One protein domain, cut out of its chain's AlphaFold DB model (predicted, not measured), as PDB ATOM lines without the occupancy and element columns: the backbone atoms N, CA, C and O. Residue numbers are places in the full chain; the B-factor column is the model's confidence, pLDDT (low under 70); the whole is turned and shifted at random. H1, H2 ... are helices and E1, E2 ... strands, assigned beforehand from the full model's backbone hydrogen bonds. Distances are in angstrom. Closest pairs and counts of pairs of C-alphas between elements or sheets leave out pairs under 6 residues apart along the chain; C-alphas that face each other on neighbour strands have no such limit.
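This is residues 2 to 7 and 22 to 141 of the 293 residues of an uncharacterized protein of Gleimia coleocanis DSM 15436 (UniProt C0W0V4). A strongly twisted sheet of four strands, E3, E4, E6 and E5, has the long helix H1 packed on one face, and a small two-stranded hairpin stands by each of its edges: E1 and E2 by E5, E7 and E8 by E3. The short helix H2 stands beside the strands at the sheet's level. The printed part has 126 residues, with E1 E2 H1 E3 H2 E4 E5 E6 E7 E8 along the chain: two named helices and eight named strands, a mixed class. The four-stranded sheet, order E3 E4 E6 E5, is mixed, and the two small ones are antiparallel. The whole is compact, with a radius of gyration of the C-alphas of 14.7 A, yet elongated, spanning 46 by 29 by 28 A.

Begin at Lys 2; after the cut, find C-alpha 24 at (98.738, 162.044, 113.696), where E1 starts, residues 24 to 29. E2 follows, residues 32 to 36. From C-alpha 42 at (106.165, 159.217, 107.062), H1 runs 25.9 A through residues 42 to 59. Next come E3, residues 65 to 68, and H2, residues 69 to 75. Read on through E4, residues 86 to 91, 15.9 A; E5, residues 99 to 105, 17.0 A; and E6, residues 115 to 123, 25.1 A. E7, residues 131 to 134, precedes E8, residues 137 to 140, which ends at C-alpha 140 (100.337, 138.654, 92.610).

In the large sheet, E3 and E4 are antiparallel, with N 66 and O 90 2.9 A apart, within hydrogen-bond range. E4 and E6 are parallel, with N 87 and O 118 at 2.8 A. E6 and E5, a hairpin, are antiparallel, with N 119 and O 100 at 2.8 A. H1 is on this sheet; its closest C-alphas to E4 are those of Thr 54 and Ile 87, 6.4 A. H1 touches H2 with residues 47 to 51 alone, about perpendicular at 79 degrees; the C-alphas of Ala 51 and Val 71 are closest, 6.1 A. Look at hairpin E1 and E2, where N 26 and O 34 are 2.8 A apart; the closest C-alphas of E1 and E5, Thr 29 and Gly 103, are 4.8 A apart. In hairpin E7 and E8, N 139 and O 132 are at 2.8 A; the closest C-alphas of E3 and E8, Val 67 and Thr 139, are 4.4 A apart. In H1 and H2 every O i to N i+4 pair is within hydrogen-bond range.

The two C-alphas farthest apart, those of Tyr 22 and Ser 94, are 47.2 A apart. Residues 8 to 21 are not printed, and C-alphas 7 and 22 are 17.2 A apart across the cut. No link between named elements is long. The model's pLDDT is under 70 at residues 2 to 7, 22 to 23, 94 to 98 and 103 to 115.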
ATOM      1  N   LYS A   2     103.543 145.324 112.227       28.52
ATOM      2  CA  LYS A   2     103.493 145.293 113.707       28.52
ATOM      3  C   LYS A   2     102.417 146.189 114.341       28.52
ATOM      4  O   LYS A   2     102.474 146.425 115.538       28.52
ATOM      5  N   TYR A   3     101.432 146.654 113.570       30.98
ATOM      6  CA  TYR A   3     100.348 147.491 114.092       30.98
ATOM      7  C   TYR A   3      99.003 147.082 113.483       30.98
ATOM      8  O   TYR A   3      98.876 146.971 112.264       30.98
ATOM      9  N   GLN A   4      98.017 146.821 114.347       29.00
ATOM     10  CA  GLN A   4      96.607 146.717 113.973       29.00
ATOM     11  C   GLN A   4      96.072 148.131 113.712       29.00
ATOM     12  O   GLN A   4      96.235 149.021 114.544       29.00
ATOM     13  N   TRP A   5      95.452 148.344 112.553       40.19
ATOM     14  CA  TRP A   5      94.894 149.638 112.156       40.19
ATOM     15  C   TRP A   5      93.424 149.724 112.569       40.19
ATOM     16  O   TRP A   5      92.618 148.889 112.158       40.19
ATOM     17  N   ILE A   6      93.053 150.750 113.337       34.69
ATOM     18  CA  ILE A   6      91.653 151.013 113.686       34.69
ATOM     19  C   ILE A   6      91.036 151.865 112.569       34.69
ATOM     20  O   ILE A   6      91.486 152.975 112.295       34.69
ATOM     21  N   THR A   7      90.016 151.333 111.891       35.16
ATOM     22  CA  THR A   7      89.233 152.063 110.881       35.16
ATOM     23  C   THR A   7      87.976 152.616 111.550       35.16
ATOM     24  O   THR A   7      87.123 151.835 111.958       35.16
ATOM     25  N   TYR A  22      98.586 161.676 121.683       51.19
ATOM     26  CA  TYR A  22      98.875 162.533 120.531       51.19
ATOM     27  C   TYR A  22      98.907 161.740 119.211       51.19
ATOM     28  O   TYR A  22      99.951 161.216 118.824       51.19
ATOM     29  N   LEU A  23      97.778 161.669 118.500       60.88
ATOM     30  CA  LEU A  23      97.658 160.972 117.215       60.88
ATOM     31  C   LEU A  23      97.907 161.910 116.023       60.88
ATOM     32  O   LEU A  23      97.369 163.017 115.946       60.88
ATOM     33  N   LYS A  24      98.680 161.443 115.036       74.12
ATOM     34  CA  LYS A  24      98.738 162.044 113.696       74.12
ATOM     35  C   LYS A  24      97.474 161.634 112.939       74.12
ATOM     36  O   LYS A  24      97.223 160.448 112.754       74.12
ATOM     37  N   ARG A  25      96.691 162.609 112.473       79.50
ATOM     38  CA  ARG A  25      95.474 162.369 111.680       79.50
ATOM     39  C   ARG A  25      95.710 162.654 110.207       79.50
ATOM     40  O   ARG A  25      96.281 163.682 109.851       79.50
ATOM     41  N   LEU A  26      95.214 161.767 109.355       77.62
ATOM     42  CA  LEU A  26      95.333 161.872 107.911       77.62
ATOM     43  C   LEU A  26      93.984 161.603 107.250       77.62
ATOM     44  O   LEU A  26      93.495 160.475 107.240       77.62
ATOM     45  N   GLN A  27      93.401 162.628 106.643       80.38
ATOM     46  CA  GLN A  27      92.227 162.448 105.798       80.38
ATOM     47  C   GLN A  27      92.645 161.821 104.461       80.38
ATOM     48  O   GLN A  27      93.502 162.368 103.772       80.38
ATOM     49  N   VAL A  28      92.041 160.684 104.098       77.12
ATOM     50  CA  VAL A  28      92.340 159.951 102.849       77.12
ATOM     51  C   VAL A  28      91.201 160.034 101.828       77.12
ATOM     52  O   VAL A  28      91.420 159.975 100.616       77.12
ATOM     53  N   THR A  29      89.963 160.221 102.294       77.06
ATOM     54  CA  THR A  29      88.802 160.545 101.450       77.06
ATOM     55  C   THR A  29      87.916 161.578 102.149       77.06
ATOM     56  O   THR A  29      88.139 161.908 103.312       77.06
ATOM     57  N   LYS A  30      86.858 162.065 101.483       76.88
ATOM     58  CA  LYS A  30      85.886 162.985 102.109       76.88
ATOM     59  C   LYS A  30      85.289 162.436 103.412       76.88
ATOM     60  O   LYS A  30      84.978 163.218 104.301       76.88
ATOM     61  N   THR A  31      85.146 161.116 103.529       81.06
ATOM     62  CA  THR A  31      84.451 160.458 104.645       81.06
ATOM     63  C   THR A  31      85.363 159.613 105.530       81.06
ATOM     64  O   THR A  31      84.879 159.071 106.518       81.06
ATOM     65  N   LEU A  32      86.654 159.485 105.195       81.00
ATOM     66  CA  LEU A  32      87.582 158.595 105.894       81.00
ATOM     67  C   LEU A  32      88.857 159.324 106.321       81.00
ATOM     68  O   LEU A  32      89.559 159.907 105.487       81.00
ATOM     69  N   THR A  33      89.167 159.192 107.608       83.56
ATOM     70  CA  THR A  33      90.384 159.679 108.255       83.56
ATOM     71  C   THR A  33      91.071 158.510 108.947       83.56
ATOM     72  O   THR A  33      90.416 157.724 109.625       83.56
ATOM     73  N   LEU A  34      92.382 158.400 108.758       82.44
ATOM     74  CA  LEU A  34      93.248 157.448 109.442       82.44
ATOM     75  C   LEU A  34      93.948 158.142 110.611       82.44
ATOM     76  O   LEU A  34      94.339 159.308 110.498       82.44
ATOM     77  N   GLU A  35      94.125 157.419 111.710       82.94
ATOM     78  CA  GLU A  35      94.845 157.888 112.892       82.94
ATOM     79  C   GLU A  35      96.092 157.032 113.117       82.94
ATOM     80  O   GLU A  35      96.055 155.809 112.976       82.94
ATOM     81  N   PHE A  36      97.202 157.686 113.444       78.00
ATOM     82  CA  PHE A  36      98.506 157.059 113.612       78.00
ATOM     83  C   PHE A  36      99.156 157.504 114.923       78.00
ATOM     84  O   PHE A  36      99.016 158.674 115.293       78.00
ATOM     85  N   PRO A  37      99.938 156.633 115.581       78.62
ATOM     86  CA  PRO A  37     100.814 157.044 116.674       78.62
ATOM     87  C   PRO A  37     101.796 158.148 116.246       78.62
ATOM     88  O   PRO A  37     102.134 158.284 115.063       78.62
ATOM     89  N   ARG A  38     102.281 158.955 117.197       76.75
ATOM     90  CA  ARG A  38     103.194 160.079 116.907       76.75
ATOM     91  C   ARG A  38     104.511 159.602 116.290       76.75
ATOM     92  O   ARG A  38     105.060 160.274 115.414       76.75
ATOM     93  N   GLU A  39     104.989 158.452 116.734       80.44
ATOM     94  CA  GLU A  39     106.210 157.780 116.299       80.44
ATOM     95  C   GLU A  39     106.109 157.174 114.896       80.44
ATOM     96  O   GLU A  39     107.144 156.894 114.297       80.44
ATOM     97  N   ALA A  40     104.896 157.038 114.338       72.88
ATOM     98  CA  ALA A  40     104.716 156.516 112.991       72.88
ATOM     99  C   ALA A  40     105.513 157.357 111.988       72.88
ATOM    100  O   ALA A  40     105.371 158.590 111.899       72.88
ATOM    101  N   THR A  41     106.364 156.677 111.233       78.06
ATOM    102  CA  THR A  41     107.222 157.294 110.229       78.06
ATOM    103  C   THR A  41     106.384 157.779 109.041       78.06
ATOM    104  O   THR A  41     105.319 157.221 108.753       78.06
ATOM    105  N   PRO A  42     106.844 158.796 108.288       76.81
ATOM    106  CA  PRO A  42     106.165 159.217 107.062       76.81
ATOM    107  C   PRO A  42     105.928 158.061 106.077       76.81
ATOM    108  O   PRO A  42     104.903 158.032 105.399       76.81
ATOM    109  N   TRP A  43     106.845 157.089 106.038       73.75
ATOM    110  CA  TRP A  43     106.734 155.896 105.204       73.75
ATOM    111  C   TRP A  43     105.567 154.994 105.611       73.75
ATOM    112  O   TRP A  43     104.758 154.618 104.764       73.75
ATOM    113  N   GLU A  44     105.444 154.675 106.900       76.56
ATOM    114  CA  GLU A  44     104.353 153.838 107.415       76.56
ATOM    115  C   GLU A  44     102.991 154.488 107.178       76.56
ATOM    116  O   GLU A  44     102.055 153.827 106.724       76.56
ATOM    117  N   ILE A  45     102.901 155.801 107.410       79.06
ATOM    118  CA  ILE A  45     101.683 156.580 107.170       79.06
ATOM    119  C   ILE A  45     101.300 156.537 105.686       79.06
ATOM    120  O   ILE A  45     100.137 156.308 105.349       79.06
ATOM    121  N   HIS A  46     102.269 156.742 104.789       80.25
ATOM    122  CA  HIS A  46     102.046 156.693 103.342       80.25
ATOM    123  C   HIS A  46     101.586 155.311 102.869       80.25
ATOM    124  O   HIS A  46     100.601 155.203 102.136       80.25
ATOM    125  N   GLN A  47     102.258 154.245 103.311       80.56
ATOM    126  CA  GLN A  47     101.902 152.876 102.931       80.56
ATOM    127  C   GLN A  47     100.505 152.495 103.429       80.56
ATOM    128  O   GLN A  47      99.708 151.949 102.664       80.56
ATOM    129  N   ALA A  48     100.160 152.849 104.670       83.25
ATOM    130  CA  ALA A  48      98.825 152.617 105.215       83.25
ATOM    131  C   ALA A  48      97.737 153.392 104.452       83.25
ATOM    132  O   ALA A  48      96.664 152.846 104.168       83.25
ATOM    133  N   ALA A  49      98.016 154.641 104.066       84.19
ATOM    134  CA  ALA A  49      97.101 155.438 103.255       84.19
ATOM    135  C   ALA A  49      96.843 154.790 101.886       84.19
ATOM    136  O   ALA A  49      95.687 154.621 101.489       84.19
ATOM    137  N   LEU A  50      97.900 154.363 101.187       87.50
ATOM    138  CA  LEU A  50      97.761 153.684  99.900       87.50
ATOM    139  C   LEU A  50      97.062 152.333 100.012       87.50
ATOM    140  O   LEU A  50      96.204 152.039  99.180       87.50
ATOM    141  N   ALA A  51      97.386 151.523 101.020       89.19
ATOM    142  CA  ALA A  51      96.718 150.246 101.261       89.19
ATOM    143  C   ALA A  51      95.214 150.449 101.505       89.19
ATOM    144  O   ALA A  51      94.385 149.767 100.903       89.19
ATOM    145  N   THR A  52      94.849 151.461 102.297       88.06
ATOM    146  CA  THR A  52      93.448 151.825 102.559       88.06
ATOM    147  C   THR A  52      92.721 152.228 101.277       88.06
ATOM    148  O   THR A  52      91.654 151.701 100.962       88.06
ATOM    149  N   LEU A  53      93.306 153.139 100.493       89.19
ATOM    150  CA  LEU A  53      92.724 153.576  99.221       89.19
ATOM    151  C   LEU A  53      92.653 152.438  98.190       89.19
ATOM    152  O   LEU A  53      91.728 152.401  97.376       89.19
ATOM    153  N   THR A  54      93.603 151.501  98.235       91.06
ATOM    154  CA  THR A  54      93.615 150.288  97.407       91.06
ATOM    155  C   THR A  54      92.448 149.380  97.767       91.06
ATOM    156  O   THR A  54      91.702 148.983  96.873       91.06
ATOM    157  N   ARG A  55      92.226 149.130  99.063       91.75
ATOM    158  CA  ARG A  55      91.109 148.312  99.552       91.75
ATOM    159  C   ARG A  55      89.762 148.880  99.114       91.75
ATOM    160  O   ARG A  55      88.982 148.179  98.478       91.75
ATOM    161  N   LEU A  56      89.561 150.186  99.299       90.69
ATOM    162  CA  LEU A  56      88.357 150.878  98.827       90.69
ATOM    163  C   LEU A  56      88.166 150.776  97.303       90.69
ATOM    164  O   LEU A  56      87.033 150.732  96.828       90.69
ATOM    165  N   ASN A  57      89.251 150.764  96.519       89.56
ATOM    166  CA  ASN A  57      89.166 150.579  95.066       89.56
ATOM    167  C   ASN A  57      88.730 149.164  94.676       89.56
ATOM    168  O   ASN A  57      88.041 149.021  93.666       89.56
ATOM    169  N   ILE A  58      89.156 148.152  95.431       90.88
ATOM    170  CA  ILE A  58      88.783 146.753  95.209       90.88
ATOM    171  C   ILE A  58      87.324 146.543  95.622       90.88
ATOM    172  O   ILE A  58      86.530 146.118  94.792       90.88
ATOM    173  N   GLU A  59      86.945 146.948  96.837       90.62
ATOM    174  CA  GLU A  59      85.585 146.785  97.383       90.62
ATOM    175  C   GLU A  59      84.512 147.486  96.530       90.62
ATOM    176  O   GLU A  59      83.400 146.990  96.380       90.62
ATOM    177  N   ARG A  60      84.835 148.640  95.927       89.50
ATOM    178  CA  ARG A  60      83.907 149.383  95.050       89.50
ATOM    179  C   ARG A  60      83.900 148.891  93.601       89.50
ATOM    180  O   ARG A  60      83.147 149.419  92.780       89.50
ATOM    181  N   SER A  61      84.780 147.961  93.243       86.94
ATOM    182  CA  SER A  61      84.899 147.458  91.881       86.94
ATOM    183  C   SER A  61      84.020 146.231  91.682       86.94
ATOM    184  O   SER A  61      84.124 145.258  92.411       86.94
ATOM    185  N   GLN A  62      83.237 146.229  90.605       85.69
ATOM    186  CA  GLN A  62      82.515 145.038  90.131       85.69
ATOM    187  C   GLN A  62      83.414 144.075  89.331       85.69
ATOM    188  O   GLN A  62      82.963 143.051  88.830       85.69
ATOM    189  N   LYS A  63      84.692 144.426  89.141       86.81
ATOM    190  CA  LYS A  63      85.690 143.606  88.443       86.81
ATOM    191  C   LYS A  63      86.687 143.030  89.436       86.81
ATOM    192  O   LYS A  63      87.099 143.748  90.346       86.81
ATOM    193  N   ALA A  64      87.173 141.822  89.153       90.25
ATOM    194  CA  ALA A  64      88.351 141.261  89.805       90.25
ATOM    195  C   ALA A  64      89.577 142.167  89.570       90.25
ATOM    196  O   ALA A  64      89.975 142.434  88.424       90.25
ATOM    197  N   LEU A  65      90.139 142.662  90.674       94.06
ATOM    198  CA  LEU A  65      91.319 143.519  90.725       94.06
ATOM    199  C   LEU A  65      92.325 142.912  91.700       94.06
ATOM    200  O   LEU A  65      91.959 142.551  92.812       94.06
ATOM    201  N   PHE A  66      93.586 142.861  91.285       96.56
ATOM    202  CA  PHE A  66      94.687 142.315  92.076       96.56
ATOM    203  C   PHE A  66      95.739 143.396  92.295       96.56
ATOM    204  O   PHE A  66      96.075 144.136  91.372       96.56
ATOM    205  N   VAL A  67      96.255 143.519  93.508       96.75
ATOM    206  CA  VAL A  67      97.237 144.531  93.884       96.75
ATOM    207  C   VAL A  67      98.584 144.251  93.209       96.75
ATOM    208  O   VAL A  67      99.043 143.116  93.143       96.75
ATOM    209  N   SER A  68      99.215 145.307  92.691       96.19
ATOM    210  CA  SER A  68     100.602 145.323  92.208       96.19
ATOM    211  C   SER A  68     101.295 146.621  92.667       96.19
ATOM    212  O   SER A  68     100.723 147.431  93.402       96.19
ATOM    213  N   GLY A  69     102.531 146.856  92.225       94.00
ATOM    214  CA  GLY A  69     103.297 148.063  92.526       94.00
ATOM    215  C   GLY A  69     103.708 148.156  93.995       94.00
ATOM    216  O   GLY A  69     103.899 147.141  94.661       94.00
ATOM    217  N   SER A  70     103.857 149.384  94.498       91.31
ATOM    218  CA  SER A  70     104.399 149.645  95.837       91.31
ATOM    219  C   SER A  70     103.580 149.022  96.966       91.31
ATOM    220  O   SER A  70     104.158 148.538  97.932       91.31
ATOM    221  N   VAL A  71     102.250 148.972  96.829       92.31
ATOM    222  CA  VAL A  71     101.382 148.340  97.833       92.31
ATOM    223  C   VAL A  71     101.639 146.833  97.881       92.31
ATOM    224  O   VAL A  71     101.822 146.293  98.965       92.31
ATOM    225  N   ALA A  72     101.741 146.158  96.729       96.19
ATOM    226  CA  ALA A  72     102.073 144.730  96.687       96.19
ATOM    227  C   ALA A  72     103.490 144.445  97.208       96.19
ATOM    228  O   ALA A  72     103.678 143.485  97.949       96.19
ATOM    229  N   ALA A  73     104.473 145.291  96.883       93.88
ATOM    230  CA  ALA A  73     105.816 145.187  97.458       93.88
ATOM    231  C   ALA A  73     105.772 145.271  98.997       93.88
ATOM    232  O   ALA A  73     106.354 144.431  99.684       93.88
ATOM    233  N   GLY A  74     104.990 146.210  99.540       91.00
ATOM    234  CA  GLY A  74     104.762 146.346 100.978       91.00
ATOM    235  C   GLY A  74     104.084 145.131 101.623       91.00
ATOM    236  O   GLY A  74     104.443 144.775 102.745       91.00
ATOM    237  N   LEU A  75     103.166 144.448 100.924       92.00
ATOM    238  CA  LEU A  75     102.563 143.191 101.401       92.00
ATOM    239  C   LEU A  75     103.614 142.083 101.584       92.00
ATOM    240  O   LEU A  75     103.539 141.326 102.546       92.00
ATOM    241  N   TYR A  76     104.629 142.043 100.716       93.19
ATOM    242  CA  TYR A  76     105.792 141.155 100.839       93.19
ATOM    243  C   TYR A  76     106.887 141.685 101.776       93.19
ATOM    244  O   TYR A  76     107.955 141.084 101.874       93.19
ATOM    245  N   ASN A  77     106.635 142.795 102.480       90.69
ATOM    246  CA  ASN A  77     107.605 143.460 103.348       90.69
ATOM    247  C   ASN A  77     108.892 143.883 102.604       90.69
ATOM    248  O   ASN A  77     109.987 143.846 103.164       90.69
ATOM    249  N   VAL A  78     108.748 144.281 101.335       91.06
ATOM    250  CA  VAL A  78     109.824 144.782 100.474       91.06
ATOM    251  C   VAL A  78     109.706 146.297 100.311       91.06
ATOM    252  O   VAL A  78     108.633 146.830 100.021       91.06
ATOM    253  N   SER A  79     110.829 146.994 100.472       85.38
ATOM    254  CA  SER A  79     110.929 148.440 100.253       85.38
ATOM    255  C   SER A  79     110.967 148.786  98.764       85.38
ATOM    256  O   SER A  79     111.530 148.047  97.961       85.38
ATOM    257  N   THR A  80     110.415 149.943  98.396       88.56
ATOM    258  CA  THR A  80     110.561 150.498  97.042       88.56
ATOM    259  C   THR A  80     111.665 151.551  96.991       88.56
ATOM    260  O   THR A  80     112.099 152.048  98.031       88.56
ATOM    261  N   TRP A  81     112.128 151.899  95.787       88.94
ATOM    262  CA  TRP A  81     113.184 152.900  95.610       88.94
ATOM    263  C   TRP A  81     112.689 154.300  95.968       88.94
ATOM    264  O   TRP A  81     113.383 155.078  96.618       88.94
ATOM    265  N   LYS A  82     111.458 154.616  95.564       84.69
ATOM    266  CA  LYS A  82     110.850 155.922  95.817       84.69
ATOM    267  C   LYS A  82     109.448 155.801  96.378       84.69
ATOM    268  O   LYS A  82     108.724 154.837  96.119       84.69
ATOM    269  N   LEU A  83     109.038 156.848  97.087       79.19
ATOM    270  CA  LEU A  83     107.662 157.018  97.524       79.19
ATOM    271  C   LEU A  83     106.762 157.215  96.295       79.19
ATOM    272  O   LEU A  83     106.798 158.254  95.636       79.19
ATOM    273  N   GLN A  84     105.953 156.214  95.961       82.00
ATOM    274  CA  GLN A  84     104.990 156.329  94.866       82.00
ATOM    275  C   GLN A  84     103.637 156.780  95.401       82.00
ATOM    276  O   GLN A  84     103.114 156.120  96.284       82.00
ATOM    277  N   ASN A  85     103.007 157.811  94.833       85.06
ATOM    278  CA  ASN A  85     101.586 158.116  95.082       85.06
ATOM    279  C   ASN A  85     100.699 157.507  93.980       85.06
ATOM    280  O   ASN A  85      99.935 158.196  93.298       85.06
ATOM    281  N   THR A  86     100.888 156.215  93.703       88.19
ATOM    282  CA  THR A  86     100.154 155.491  92.660       88.19
ATOM    283  C   THR A  86      99.740 154.114  93.156       88.19
ATOM    284  O   THR A  86     100.571 153.330  93.599       88.19
ATOM    285  N   ILE A  87      98.456 153.805  93.017       91.75
ATOM    286  CA  ILE A  87      97.891 152.473  93.215       91.75
ATOM    287  C   ILE A  87      97.922 151.761  91.868       91.75
ATOM    288  O   ILE A  87      97.346 152.245  90.890       91.75
ATOM    289  N   ARG A  88      98.583 150.606  91.809       94.50
ATOM    290  CA  ARG A  88      98.617 149.756  90.616       94.50
ATOM    291  C   ARG A  88      97.794 148.507  90.865       94.50
ATOM    292  O   ARG A  88      97.991 147.819  91.859       94.50
ATOM    293  N   LEU A  89      96.879 148.225  89.946       95.31
ATOM    294  CA  LEU A  89      95.998 147.067  89.999       95.31
ATOM    295  C   LEU A  89      96.103 146.295  88.688       95.31
ATOM    296  O   LEU A  89      96.013 146.884  87.608       95.31
ATOM    297  N   ILE A  90      96.258 144.983  88.775       94.75
ATOM    298  CA  ILE A  90      96.105 144.071  87.651       94.75
ATOM    299  C   ILE A  90      94.630 143.718  87.490       94.75
ATOM    300  O   ILE A  90      93.905 143.536  88.466       94.75
ATOM    301  N   THR A  91      94.180 143.627  86.244       91.56
ATOM    302  CA  THR A  91      92.870 143.081  85.895       91.56
ATOM    303  C   THR A  91      93.016 142.043  84.791       91.56
ATOM    304  O   THR A  91      93.853 142.191  83.900       91.56
ATOM    305  N   ILE A  92      92.174 141.018  84.843       87.25
ATOM    306  CA  ILE A  92      92.056 139.974  83.817       87.25
ATOM    307  C   ILE A  92      90.923 140.262  82.820       87.25
ATOM    308  O   ILE A  92      90.690 139.488  81.898       87.25
ATOM    309  N   SER A  93      90.211 141.384  82.976       79.94
ATOM    310  CA  SER A  93      89.188 141.826  82.025       79.94
ATOM    311  C   SER A  93      89.818 142.715  80.949       79.94
ATOM    312  O   SER A  93      90.441 143.731  81.263       79.94
ATOM    313  N   SER A  94      89.627 142.354  79.676       65.00
ATOM    314  CA  SER A  94      90.219 143.004  78.493       65.00
ATOM    315  C   SER A  94      89.734 144.436  78.237       65.00
ATOM    316  O   SER A  94      90.288 145.135  77.388       65.00
ATOM    317  N   THR A  95      88.746 144.921  78.998       58.69
ATOM    318  CA  THR A  95      88.250 146.305  78.931       58.69
ATOM    319  C   THR A  95      89.223 147.279  79.608       58.69
ATOM    320  O   THR A  95      88.979 147.780  80.705       58.69
ATOM    321  N   ALA A  96      90.328 147.482  78.885       54.09
ATOM    322  CA  ALA A  96      91.320 148.550  78.829       54.09
ATOM    323  C   ALA A  96      91.850 149.193  80.123       54.09
ATOM    324  O   ALA A  96      91.167 149.473  81.106       54.09
ATOM    325  N   LYS A  97      93.138 149.533  80.034       55.91
ATOM    326  CA  LYS A  97      93.894 150.339  80.989       55.91
ATOM    327  C   LYS A  97      93.131 151.612  81.352       55.91
ATOM    328  O   LYS A  97      93.107 152.561  80.575       55.91
ATOM    329  N   LYS A  98      92.555 151.655  82.551       67.38
ATOM    330  CA  LYS A  98      91.959 152.875  83.093       67.38
ATOM    331  C   LYS A  98      92.964 153.508  84.041       67.38
ATOM    332  O   LYS A  98      93.349 152.902  85.042       67.38
ATOM    333  N   CYS A  99      93.409 154.710  83.692       70.81
ATOM    334  CA  CYS A  99      94.081 155.593  84.625       70.81
ATOM    335  C   CYS A  99      93.033 156.554  85.186       70.81
ATOM    336  O   CYS A  99      92.241 157.112  84.433       70.81
ATOM    337  N   GLY A 100      93.012 156.722  86.498       78.88
ATOM    338  CA  GLY A 100      92.144 157.677  87.168       78.88
ATOM    339  C   GLY A 100      92.827 158.248  88.395       78.88
ATOM    340  O   GLY A 100      93.994 157.963  88.661       78.88
ATOM    341  N   HIS A 101      92.073 159.031  89.148       76.56
ATOM    342  CA  HIS A 101      92.494 159.571  90.428       76.56
ATOM    343  C   HIS A 101      91.459 159.175  91.482       76.56
ATOM    344  O   HIS A 101      90.262 159.156  91.191       76.56
ATOM    345  N   PHE A 102      91.906 158.807  92.679       73.94
ATOM    346  CA  PHE A 102      91.029 158.377  93.761       73.94
ATOM    347  C   PHE A 102      91.581 158.808  95.114       73.94
ATOM    348  O   PHE A 102      92.764 158.635  95.385       73.94
ATOM    349  N   GLY A 103      90.702 159.322  95.975       64.19
ATOM    350  CA  GLY A 103      91.103 159.858  97.270       64.19
ATOM    351  C   GLY A 103      92.008 161.084  97.149       64.19
ATOM    352  O   GLY A 103      92.310 161.571  96.057       64.19
ATOM    353  N   VAL A 104      92.418 161.593  98.301       61.94
ATOM    354  CA  VAL A 104      93.383 162.682  98.415       61.94
ATOM    355  C   VAL A 104      94.340 162.291  99.524       61.94
ATOM    356  O   VAL A 104      93.910 162.107 100.658       61.94
ATOM    357  N   TYR A 105      95.623 162.154  99.199       57.91
ATOM    358  CA  TYR A 105      96.667 161.945 100.192       57.91
ATOM    359  C   TYR A 105      97.577 163.170 100.225       57.91
ATOM    360  O   TYR A 105      98.187 163.543  99.220       57.91
ATOM    361  N   LYS A 106      97.653 163.807 101.394       56.84
ATOM    362  CA  LYS A 106      98.611 164.870 101.683       56.84
ATOM    363  C   LYS A 106      99.894 164.195 102.167       56.84
ATOM    364  O   LYS A 106      99.911 163.637 103.261       56.84
ATOM    365  N   GLY A 107     100.953 164.213 101.357       49.94
ATOM    366  CA  GLY A 107     102.286 163.850 101.848       49.94
ATOM    367  C   GLY A 107     102.675 164.721 103.051       49.94
ATOM    368  O   GLY A 107     102.169 165.833 103.208       49.94
ATOM    369  N   PHE A 108     103.551 164.225 103.924       42.47
ATOM    370  CA  PHE A 108     104.026 164.996 105.081       42.47
ATOM    371  C   PHE A 108     104.910 166.179 104.627       42.47
ATOM    372  O   PHE A 108     105.938 165.965 103.993       42.47
ATOM    373  N   GLY A 109     104.513 167.419 104.950       42.72
ATOM    374  CA  GLY A 109     105.273 168.652 104.678       42.72
ATOM    375  C   GLY A 109     104.416 169.929 104.757       42.72
ATOM    376  O   GLY A 109     103.229 169.901 104.426       42.72
ATOM    377  N   SER A 110     105.007 171.054 105.183       38.44
ATOM    378  CA  SER A 110     104.309 172.328 105.468       38.44
ATOM    379  C   SER A 110     103.654 173.000 104.249       38.44
ATOM    380  O   SER A 110     102.795 173.857 104.423       38.44
ATOM    381  N   PHE A 111     103.991 172.571 103.026       40.06
ATOM    382  CA  PHE A 111     103.489 173.139 101.764       40.06
ATOM    383  C   PHE A 111     102.941 172.092 100.778       40.06
ATOM    384  O   PHE A 111     102.776 172.376  99.593       40.06
ATOM    385  N   ALA A 112     102.651 170.867 101.231       46.03
ATOM    386  CA  ALA A 112     102.160 169.819 100.338       46.03
ATOM    387  C   ALA A 112     100.716 170.111  99.892       46.03
ATOM    388  O   ALA A 112      99.762 169.944 100.660       46.03
ATOM    389  N   THR A 113     100.556 170.545  98.641       44.34
ATOM    390  CA  THR A 113      99.261 170.599  97.955       44.34
ATOM    391  C   THR A 113      98.678 169.179  97.905       44.34
ATOM    392  O   THR A 113      99.408 168.230  97.610       44.34
ATOM    393  N   PRO A 114      97.390 168.981  98.227       55.53
ATOM    394  CA  PRO A 114      96.771 167.667  98.146       55.53
ATOM    395  C   PRO A 114      96.773 167.160  96.697       55.53
ATOM    396  O   PRO A 114      96.025 167.662  95.862       55.53
ATOM    397  N   PHE A 115      97.590 166.144  96.401       62.00
ATOM    398  CA  PHE A 115      97.559 165.472  95.104       62.00
ATOM    399  C   PHE A 115      96.677 164.230  95.200       62.00
ATOM    400  O   PHE A 115      96.890 163.381  96.075       62.00
ATOM    401  N   PRO A 116      95.679 164.085  94.319       73.00
ATOM    402  CA  PRO A 116      94.844 162.903  94.343       73.00
ATOM    403  C   PRO A 116      95.672 161.679  93.926       73.00
ATOM    404  O   PRO A 116      96.495 161.749  93.009       73.00
ATOM    405  N   THR A 117      95.484 160.550  94.612       84.25
ATOM    406  CA  THR A 117      96.278 159.342  94.355       84.25
ATOM    407  C   THR A 117      95.921 158.775  92.987       84.25
ATOM    408  O   THR A 117      94.753 158.529  92.673       84.25
ATOM    409  N   LYS A 118      96.934 158.550  92.149       89.19
ATOM    410  CA  LYS A 118      96.738 157.990  90.812       89.19
ATOM    411  C   LYS A 118      96.386 156.509  90.924       89.19
ATOM    412  O   LYS A 118      97.097 155.757  91.577       89.19
ATOM    413  N   VAL A 119      95.334 156.065  90.249       90.44
ATOM    414  CA  VAL A 119      94.972 154.644  90.148       90.44
ATOM    415  C   VAL A 119      95.228 154.180  88.726       90.44
ATOM    416  O   VAL A 119      94.642 154.703  87.779       90.44
ATOM    417  N   GLN A 120      96.100 153.192  88.567       91.62
ATOM    418  CA  GLN A 120      96.430 152.573  87.290       91.62
ATOM    419  C   GLN A 120      95.933 151.134  87.274       91.62
ATOM    420  O   GLN A 120      96.415 150.298  88.034       91.62
ATOM    421  N   ARG A 121      95.003 150.832  86.368       91.25
ATOM    422  CA  ARG A 121      94.571 149.458  86.094       91.25
ATOM    423  C   ARG A 121      95.278 148.937  84.857       91.25
ATOM    424  O   ARG A 121      95.317 149.615  83.829       91.25
ATOM    425  N   ILE A 122      95.854 147.750  84.955       90.81
ATOM    426  CA  ILE A 122      96.683 147.158  83.914       90.81
ATOM    427  C   ILE A 122      96.134 145.784  83.586       90.81
ATOM    428  O   ILE A 122      96.059 144.911  84.441       90.81
ATOM    429  N   TYR A 123      95.776 145.597  82.323       90.25
ATOM    430  CA  TYR A 123      95.383 144.288  81.837       90.25
ATOM    431  C   TYR A 123      96.594 143.345  81.757       90.25
ATOM    432  O   TYR A 123      97.639 143.709  81.190       90.25
ATOM    433  N   ARG A 124      96.437 142.145  82.322       90.69
ATOM    434  CA  ARG A 124      97.338 140.999  82.169       90.69
ATOM    435  C   ARG A 124      96.499 139.746  81.983       90.69
ATOM    436  O   ARG A 124      95.535 139.542  82.713       90.69
ATOM    437  N   GLN A 125      96.913 138.901  81.054       89.88
ATOM    438  CA  GLN A 125      96.344 137.572  80.869       89.88
ATOM    439  C   GLN A 125      97.151 136.560  81.689       89.88
ATOM    440  O   GLN A 125      97.726 135.623  81.155       89.88
ATOM    441  N   PHE A 126      97.275 136.829  82.989       94.06
ATOM    442  CA  PHE A 126      97.952 135.918  83.903       94.06
ATOM    443  C   PHE A 126      97.045 134.736  84.258       94.06
ATOM    444  O   PHE A 126      95.823 134.906  84.305       94.06
ATOM    445  N   PRO A 127      97.627 133.552  84.495       95.56
ATOM    446  CA  PRO A 127      96.867 132.361  84.829       95.56
ATOM    447  C   PRO A 127      96.397 132.418  86.297       95.56
ATOM    448  O   PRO A 127      96.918 133.228  87.067       95.56
ATOM    449  N   PRO A 128      95.447 131.570  86.733       95.25
ATOM    450  CA  PRO A 128      94.943 131.581  88.111       95.25
ATOM    451  C   PRO A 128      96.042 131.478  89.182       95.25
ATOM    452  O   PRO A 128      95.990 132.200  90.173       95.25
ATOM    453  N   GLN A 129      97.083 130.671  88.945       95.81
ATOM    454  CA  GLN A 129      98.230 130.519  89.851       95.81
ATOM    455  C   GLN A 129      99.116 131.768  89.978       95.81
ATOM    456  O   GLN A 129     100.053 131.780  90.769       95.81
ATOM    457  N   ALA A 130      98.862 132.823  89.203       97.44
ATOM    458  CA  ALA A 130      99.553 134.094  89.374       97.44
ATOM    459  C   ALA A 130      99.036 134.913  90.551       97.44
ATOM    460  O   ALA A 130      99.673 135.900  90.922       97.44
ATOM    461  N   PHE A 131      97.884 134.543  91.108       97.44
ATOM    462  CA  PHE A 131      97.183 135.323  92.112       97.44
ATOM    463  C   PHE A 131      97.198 134.621  93.467       97.44
ATOM    464  O   PHE A 131      97.094 133.403  93.558       97.44
ATOM    465  N   THR A 132      97.315 135.414  94.523       97.56
ATOM    466  CA  THR A 132      97.319 134.966  95.917       97.56
ATOM    467  C   THR A 132      96.625 136.004  96.796       97.56
ATOM    468  O   THR A 132      96.229 137.067  96.313       97.56
ATOM    469  N   GLU A 133      96.495 135.727  98.088       96.94
ATOM    470  CA  GLU A 133      95.983 136.678  99.070       96.94
ATOM    471  C   GLU A 133      96.994 136.872 100.201       96.94
ATOM    472  O   GLU A 133      97.481 135.909 100.791       96.94
ATOM    473  N   ILE A 134      97.317 138.131 100.510       91.50
ATOM    474  CA  ILE A 134      98.191 138.488 101.631       91.50
ATOM    475  C   ILE A 134      97.492 139.557 102.458       91.50
ATOM    476  O   ILE A 134      97.156 140.621 101.942       91.50
ATOM    477  N   ALA A 135      97.284 139.282 103.748       86.56
ATOM    478  CA  ALA A 135      96.615 140.194 104.679       86.56
ATOM    479  C   ALA A 135      95.247 140.704 104.164       86.56
ATOM    480  O   ALA A 135      94.924 141.882 104.318       86.56
ATOM    481  N   GLY A 136      94.463 139.831 103.519       89.44
ATOM    482  CA  GLY A 136      93.153 140.167 102.949       89.44
ATOM    483  C   GLY A 136      93.199 140.940 101.626       89.44
ATOM    484  O   GLY A 136      92.158 141.376 101.137       89.44
ATOM    485  N   PHE A 137      94.382 141.151 101.038       92.75
ATOM    486  CA  PHE A 137      94.520 141.771  99.722       92.75
ATOM    487  C   PHE A 137      94.751 140.713  98.637       92.75
ATOM    488  O   PHE A 137      95.763 140.008  98.705       92.75
ATOM    489  N   PRO A 138      93.907 140.652  97.587       97.06
ATOM    490  CA  PRO A 138      94.209 139.858  96.404       97.06
ATOM    491  C   PRO A 138      95.405 140.489  95.686       97.06
ATOM    492  O   PRO A 138      95.359 141.657  95.314       97.06
ATOM    493  N   THR A 139      96.491 139.749  95.497       97.94
ATOM    494  CA  THR A 139      97.768 140.250  94.963       97.94
ATOM    495  C   THR A 139      98.413 139.219  94.036       97.94
ATOM    496  O   THR A 139      97.870 138.138  93.815       97.94
ATOM    497  N   LEU A 140      99.551 139.566  93.439       98.25
ATOM    498  CA  LEU A 140     100.337 138.654  92.610       98.25
ATOM    499  C   LEU A 140     101.262 137.778  93.460       98.25
ATOM    500  O   LEU A 140     101.873 138.287  94.397       98.25
ATOM    501  N   HIS A 141     101.438 136.514  93.066       97.94
ATOM    502  CA  HIS A 141     102.571 135.688  93.489       97.94
ATOM    503  C   HIS A 141     103.907 136.350  93.103       97.94
ATOM    504  O   HIS A 141     103.974 137.128  92.143       97.94
TER     505      HIS A 141